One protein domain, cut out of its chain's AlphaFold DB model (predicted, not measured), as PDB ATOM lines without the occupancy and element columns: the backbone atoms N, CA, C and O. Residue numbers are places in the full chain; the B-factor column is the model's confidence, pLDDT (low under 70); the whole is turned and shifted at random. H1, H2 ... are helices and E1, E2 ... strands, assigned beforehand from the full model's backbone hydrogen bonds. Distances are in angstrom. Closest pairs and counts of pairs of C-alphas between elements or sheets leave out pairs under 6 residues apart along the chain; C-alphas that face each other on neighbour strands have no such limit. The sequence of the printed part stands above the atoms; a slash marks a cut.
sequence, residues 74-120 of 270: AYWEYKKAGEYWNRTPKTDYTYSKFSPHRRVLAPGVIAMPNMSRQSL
ATOM      1  N   ALA A  74     -26.898  25.474  33.223       66.69
ATOM      2  CA  ALA A  74     -26.054  24.339  32.869       66.69
ATOM      3  C   ALA A  74     -24.581  24.732  32.665       66.69
ATOM      4  O   ALA A  74     -23.688  24.032  33.130       66.69
ATOM      5  N   TYR A  75     -24.307  25.863  32.010       70.44
ATOM      6  CA  TYR A  75     -22.944  26.347  31.781       70.44
ATOM      7  C   TYR A  75     -22.208  26.614  33.099       70.44
ATOM      8  O   TYR A  75     -21.057  26.202  33.258       70.44
ATOM      9  N   TRP A  76     -22.879  27.235  34.069       74.50
ATOM     10  CA  TRP A  76     -22.302  27.496  35.388       74.50
ATOM     11  C   TRP A  76     -22.054  26.224  36.189       74.50
ATOM     12  O   TRP A  76     -20.993  26.088  36.799       74.50
ATOM     13  N   GLU A  77     -22.978  25.267  36.142       72.56
ATOM     14  CA  GLU A  77     -22.795  23.958  36.768       72.56
ATOM     15  C   GLU A  77     -21.581  23.224  36.183       72.56
ATOM     16  O   GLU A  77     -20.729  22.744  36.935       72.56
ATOM     17  N   TYR A  78     -21.432  23.225  34.852       67.81
ATOM     18  CA  TYR A  78     -20.261  22.653  34.185       67.81
ATOM     19  C   TYR A  78     -18.965  23.359  34.592       67.81
ATOM     20  O   TYR A  78     -17.972  22.694  34.897       67.81
ATOM     21  N   LYS A  79     -18.970  24.695  34.643       71.62
ATOM     22  CA  LYS A  79     -17.799  25.493  35.026       71.62
ATOM     23  C   LYS A  79     -17.390  25.240  36.480       71.62
ATOM     24  O   LYS A  79     -16.209  25.044  36.750       71.62
ATOM     25  N   LYS A  80     -18.357  25.199  37.404       76.56
ATOM     26  CA  LYS A  80     -18.130  24.966  38.841       76.56
ATOM     27  C   LYS A  80     -17.657  23.543  39.119       76.56
ATOM     28  O   LYS A  80     -16.782  23.324  39.954       76.56
ATOM     29  N   ALA A  81     -18.223  22.566  38.421       70.25
ATOM     30  CA  ALA A  81     -17.834  21.178  38.596       70.25
ATOM     31  C   ALA A  81     -16.487  20.838  37.939       70.25
ATOM     32  O   ALA A  81     -15.878  19.840  38.326       70.25
ATOM     33  N   GLY A  82     -16.010  21.654  36.991       75.94
ATOM     34  CA  GLY A  82     -14.750  21.452  36.278       75.94
ATOM     35  C   GLY A  82     -14.786  20.158  35.468       75.94
ATOM     36  O   GLY A  82     -15.281  20.118  34.344       75.94
ATOM     37  N   GLU A  83     -14.325  19.061  36.067       73.69
ATOM     38  CA  GLU A  83     -14.495  17.708  35.533       73.69
ATOM     39  C   GLU A  83     -15.865  17.122  35.898       73.69
ATOM     40  O   GLU A  83     -15.965  16.037  36.476       73.69
ATOM     41  N   TYR A  84     -16.940  17.833  35.547       69.19
ATOM     42  CA  TYR A  84     -18.320  17.390  35.789       69.19
ATOM     43  C   TYR A  84     -18.545  15.925  35.372       69.19
ATOM     44  O   TYR A  84     -19.139  15.139  36.108       69.19
ATOM     45  N   TRP A  85     -17.973  15.543  34.228       68.00
ATOM     46  CA  TRP A  85     -18.080  14.212  33.626       68.00
ATOM     47  C   TRP A  85     -17.314  13.095  34.340       68.00
ATOM     48  O   TRP A  85     -17.580  11.927  34.069       68.00
ATOM     49  N   ASN A  86     -16.376  13.433  35.226       68.31
ATOM     50  CA  ASN A  86     -15.689  12.452  36.069       68.31
ATOM     51  C   ASN A  86     -16.406  12.257  37.411       68.31
ATOM     52  O   ASN A  86     -16.231  11.230  38.054       68.31
ATOM     53  N   ARG A  87     -17.197  13.250  37.841       67.94
ATOM     54  CA  ARG A  87     -17.896  13.246  39.135       67.94
ATOM     55  C   ARG A  87     -19.323  12.721  39.047       67.94
ATOM     56  O   ARG A  87     -19.836  12.199  40.029       67.94
ATOM     57  N   THR A  88     -19.970  12.882  37.896       64.31
ATOM     58  CA  THR A  88     -21.336  12.396  37.686       64.31
ATOM     59  C   THR A  88     -21.322  10.963  37.160       64.31
ATOM     60  O   THR A  88     -20.541  10.645  36.258       64.31
ATOM     61  N   PRO A  89     -22.164  10.071  37.712       62.75
ATOM     62  CA  PRO A  89     -22.232   8.704  37.238       62.75
ATOM     63  C   PRO A  89     -22.718   8.691  35.788       62.75
ATOM     64  O   PRO A  89     -23.765   9.239  35.437       62.75
ATOM     65  N   LYS A  90     -21.941   8.018  34.944       68.62
ATOM     66  CA  LYS A  90     -22.206   7.747  33.526       68.62
ATOM     67  C   LYS A  90     -23.310   6.691  33.333       68.62
ATOM     68  O   LYS A  90     -23.225   5.861  32.437       68.62
ATOM     69  N   THR A  91     -24.298   6.672  34.219       64.62
ATOM     70  CA  THR A  91     -25.349   5.655  34.268       64.62
ATOM     71  C   THR A  91     -26.668   6.224  33.770       64.62
ATOM     72  O   THR A  91     -26.917   7.429  33.858       64.62
ATOM     73  N   ASP A  92     -27.546   5.338  33.301       63.81
ATOM     74  CA  ASP A  92     -28.884   5.687  32.809       63.81
ATOM     75  C   ASP A  92     -29.739   6.420  33.855       63.81
ATOM     76  O   ASP A  92     -30.662   7.164  33.514       63.81
ATOM     77  N   TYR A  93     -29.382   6.290  35.140       66.06
ATOM     78  CA  TYR A  93     -29.986   7.052  36.229       66.06
ATOM     79  C   TYR A  93     -29.872   8.563  36.001       66.06
ATOM     80  O   TYR A  93     -30.835   9.276  36.248       66.06
ATOM     81  N   THR A  94     -28.768   9.068  35.446       65.69
ATOM     82  CA  THR A  94     -28.568  10.502  35.163       65.69
ATOM     83  C   THR A  94     -29.575  11.058  34.142       65.69
ATOM     84  O   THR A  94     -29.891  12.247  34.170       65.69
ATOM     85  N   TYR A  95     -30.160  10.202  33.298       71.50
ATOM     86  CA  TYR A  95     -31.178  10.584  32.307       71.50
ATOM     87  C   TYR A  95     -32.610  10.269  32.737       71.50
ATOM     88  O   TYR A  95     -33.563  10.673  32.060       71.50
ATOM     89  N   SER A  96     -32.775   9.577  33.867       79.06
ATOM     90  CA  SER A  96     -34.082   9.258  34.429       79.06
ATOM     91  C   SER A  96     -34.843  10.530  34.789       79.06
ATOM     92  O   SER A  96     -34.273  11.495  35.299       79.06
ATOM     93  N   LYS A  97     -36.164  10.519  34.571       79.62
ATOM     94  CA  LYS A  97     -37.060  11.645  34.892       79.62
ATOM     95  C   LYS A  97     -36.938  12.107  36.347       79.62
ATOM     96  O   LYS A  97     -37.166  13.278  36.616       79.62
ATOM     97  N   PHE A  98     -36.571  11.197  37.244       81.50
ATOM     98  CA  PHE A  98     -36.477  11.439  38.683       81.50
ATOM     99  C   PHE A  98     -35.083  11.877  39.145       81.50
ATOM    100  O   PHE A  98     -34.883  12.124  40.329       81.50
ATOM    101  N   SER A  99     -34.105  11.955  38.238       75.88
ATOM    102  CA  SER A  99     -32.739  12.297  38.617       75.88
ATOM    103  C   SER A  99     -32.540  13.802  38.769       75.88
ATOM    104  O   SER A  99     -32.879  14.558  37.853       75.88
ATOM    105  N   PRO A 100     -31.900  14.252  39.863       75.94
ATOM    106  CA  PRO A 100     -31.586  15.665  40.073       75.94
ATOM    107  C   PRO A 100     -30.562  16.204  39.059       75.94
ATOM    108  O   PRO A 100     -30.445  17.416  38.861       75.94
ATOM    109  N   HIS A 101     -29.828  15.317  38.382       71.38
ATOM    110  CA  HIS A 101     -28.812  15.669  37.388       71.38
ATOM    111  C   HIS A 101     -29.344  15.671  35.950       71.38
ATOM    112  O   HIS A 101     -28.614  16.035  35.028       71.38
ATOM    113  N   ARG A 102     -30.620  15.318  35.732       78.62
ATOM    114  CA  ARG A 102     -31.227  15.376  34.400       78.62
ATOM    115  C   ARG A 102     -31.320  16.829  33.937       78.62
ATOM    116  O   ARG A 102     -31.821  17.703  34.646       78.62
ATOM    117  N   ARG A 103     -30.857  17.094  32.717       78.31
ATOM    118  CA  ARG A 103     -30.954  18.408  32.068       78.31
ATOM    119  C   ARG A 103     -31.703  18.253  30.750       78.31
ATOM    120  O   ARG A 103     -31.441  17.326  29.992       78.31
ATOM    121  N   VAL A 104     -32.657  19.140  30.493       81.06
ATOM    122  CA  VAL A 104     -33.511  19.121  29.297       81.06
ATOM    123  C   VAL A 104     -33.199  20.378  28.492       81.06
ATOM    124  O   VAL A 104     -33.286  21.476  29.030       81.06
ATOM    125  N   LEU A 105     -32.783  20.216  27.235       80.81
ATOM    126  CA  LEU A 105     -32.466  21.336  26.337       80.81
ATOM    127  C   LEU A 105     -33.727  21.894  25.669       80.81
ATOM    128  O   LEU A 105     -33.816  23.089  25.418       80.81
ATOM    129  N   ALA A 106     -34.686  21.016  25.380       79.75
ATOM    130  CA  ALA A 106     -35.991  21.326  24.804       79.75
ATOM    131  C   ALA A 106     -36.984  20.218  25.205       79.75
ATOM    132  O   ALA A 106     -36.535  19.137  25.595       79.75
ATOM    133  N   PRO A 107     -38.312  20.417  25.116       83.38
ATOM    134  CA  PRO A 107     -39.287  19.365  25.405       83.38
ATOM    135  C   PRO A 107     -38.948  18.058  24.665       83.38
ATOM    136  O   PRO A 107     -38.815  18.036  23.448       83.38
ATOM    137  N   GLY A 108     -38.724  16.975  25.415       80.50
ATOM    138  CA  GLY A 108     -38.306  15.674  24.869       80.50
ATOM    139  C   GLY A 108     -36.812  15.527  24.532       80.50
ATOM    140  O   GLY A 108     -36.345  14.403  24.380       80.50
ATOM    141  N   VAL A 109     -36.034  16.613  24.498       78.62
ATOM    142  CA  VAL A 109     -34.589  16.600  24.214       78.62
ATOM    143  C   VAL A 109     -33.794  16.715  25.511       78.62
ATOM    144  O   VAL A 109     -33.719  17.775  26.134       78.62
ATOM    145  N   ILE A 110     -33.169  15.614  25.917       79.12
ATOM    146  CA  ILE A 110     -32.300  15.557  27.098       79.12
ATOM    147  C   ILE A 110     -30.886  15.975  26.686       79.12
ATOM    148  O   ILE A 110     -30.396  15.588  25.625       79.12
ATOM    149  N   ALA A 111     -30.221  16.774  27.522       77.69
ATOM    150  CA  ALA A 111     -28.808  17.067  27.351       77.69
ATOM    151  C   ALA A 111     -28.014  15.784  27.624       77.69
ATOM    152  O   ALA A 111     -27.834  15.395  28.779       77.69
ATOM    153  N   MET A 112     -27.568  15.119  26.559       74.88
ATOM    154  CA  MET A 112     -26.690  13.965  26.678       74.88
ATOM    155  C   MET A 112     -25.232  14.457  26.783       74.88
ATOM    156  O   MET A 112     -24.764  15.177  25.897       74.88
ATOM    157  N   PRO A 113     -24.495  14.087  27.837       63.66
ATOM    158  CA  PRO A 113     -23.050  14.179  27.896       63.66
ATOM    159  C   PRO A 113     -22.413  13.563  26.662       63.66
ATOM    160  O   PRO A 113     -22.816  12.491  26.208       63.66
ATOM    161  N   ASN A 114     -21.323  14.164  26.190       66.31
ATOM    162  CA  ASN A 114     -20.421  13.430  25.320       66.31
ATOM    163  C   ASN A 114     -19.659  12.382  26.154       66.31
ATOM    164  O   ASN A 114     -18.638  12.681  26.776       66.31
ATOM    165  N   MET A 115     -20.178  11.155  26.170       61.12
ATOM    166  CA  MET A 115     -19.692  10.040  26.991       61.12
ATOM    167  C   MET A 115     -18.271   9.576  26.645       61.12
ATOM    168  O   MET A 115     -17.586   9.020  27.511       61.12
ATOM    169  N   SER A 116     -17.816   9.845  25.417       67.81
ATOM    170  CA  SER A 116     -16.467   9.518  24.940       67.81
ATOM    171  C   SER A 116     -15.429  10.588  25.281       67.81
ATOM    172  O   SER A 116     -14.237  10.409  25.018       67.81
ATOM    173  N   ARG A 117     -15.845  11.712  25.880       70.06
ATOM    174  CA  ARG A 117     -14.919  12.782  26.242       70.06
ATOM    175  C   ARG A 117     -13.959  12.293  27.327       70.06
ATOM    176  O   ARG A 117     -14.369  11.918  28.423       70.06
ATOM    177  N   GLN A 118     -12.668  12.340  27.013       71.06
ATOM    178  CA  GLN A 118     -11.593  12.095  27.972       71.06
ATOM    179  C   GLN A 118     -11.597  13.171  29.073       71.06
ATOM    180  O   GLN A 118     -12.064  14.297  28.858       71.06
ATOM    181  N   SER A 119     -11.055  12.831  30.242       71.38
ATOM    182  CA  SER A 119     -10.858  13.783  31.337       71.38
ATOM    183  C   SER A 119     -10.032  14.997  30.887       71.38
ATOM    184  O   SER A 119      -9.268  14.941  29.910       71.38
ATOM    185  N   LEU A 120     -10.220  16.119  31.592       72.50
ATOM    186  CA  LEU A 120      -9.399  17.320  31.410       72.50
ATOM    187  C   LEU A 120      -8.001  17.120  32.019       72.50
ATOM    188  O   LEU A 120      -7.057  17.793  31.604       72.50
TER     189      LEU A 120
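What this domain is: This is residues 74 to 120 of the 270 residues of an uncharacterized protein of Glossina austeni (UniProt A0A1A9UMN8). Three short helices and one short strand, H1, H2, H3 and E1, follow one another round an open C of winding chain, with H1 at one tip and E1 at the other. Residues 75 to 81 of H1 stick out, while residues 107 to 120, with no named element, fold back from E1 and run across one side of the C towards the side where H2 lies. The printed part has 47 residues; under half, 19, are in named elements, and by these the class is mostly helix. It is compact, with a radius of gyration of the C-alphas of 10.8 A and spans of 30 by 21 by 17 A.

How they stand to each other: H1, residues 74 to 81, is the longest helix, and its residues 75 to 81 stand free. H2, residues 84 to 87, is close to H1 but not clearly touching; their closest C-alphas, those of Tyr 78 and Tyr 84, are 5.8 A apart. H3, residues 92 to 95, is apart from both H1 and H2. E1, residues 104 to 106, is apart from H1, H2 and H3. E1 pairs with no named strand, but its residues form a short antiparallel pairing with residues 109 to 110. In H1 every O i to N i+4 pair is within hydrogen-bond range; H2 and H3 are too short for such a pair, and each has its one O i to N i+3 pair within range.

Where its parts are: H1 begins at C-alpha 74, (-26.054, 24.339, 32.869), and measures 10.5 A from first to last C-alpha. H2 measures 5.3 A, H3 5.4 A and E1 5.6 A. E1 ends at C-alpha 106, (-35.991, 21.326, 24.804).

The domain as a whole: The C-alphas farthest apart, those of Pro 107 and Leu 120, are 30.6 A apart. The printed part has no cut. The links from H1 to H2 and from H2 to H3 are tight, and that from H3 to E1 is short. The mean pLDDT of the printed part is 72.4; it is under 70 at residues 74 and 78, 84 to 94 and 113 to 116.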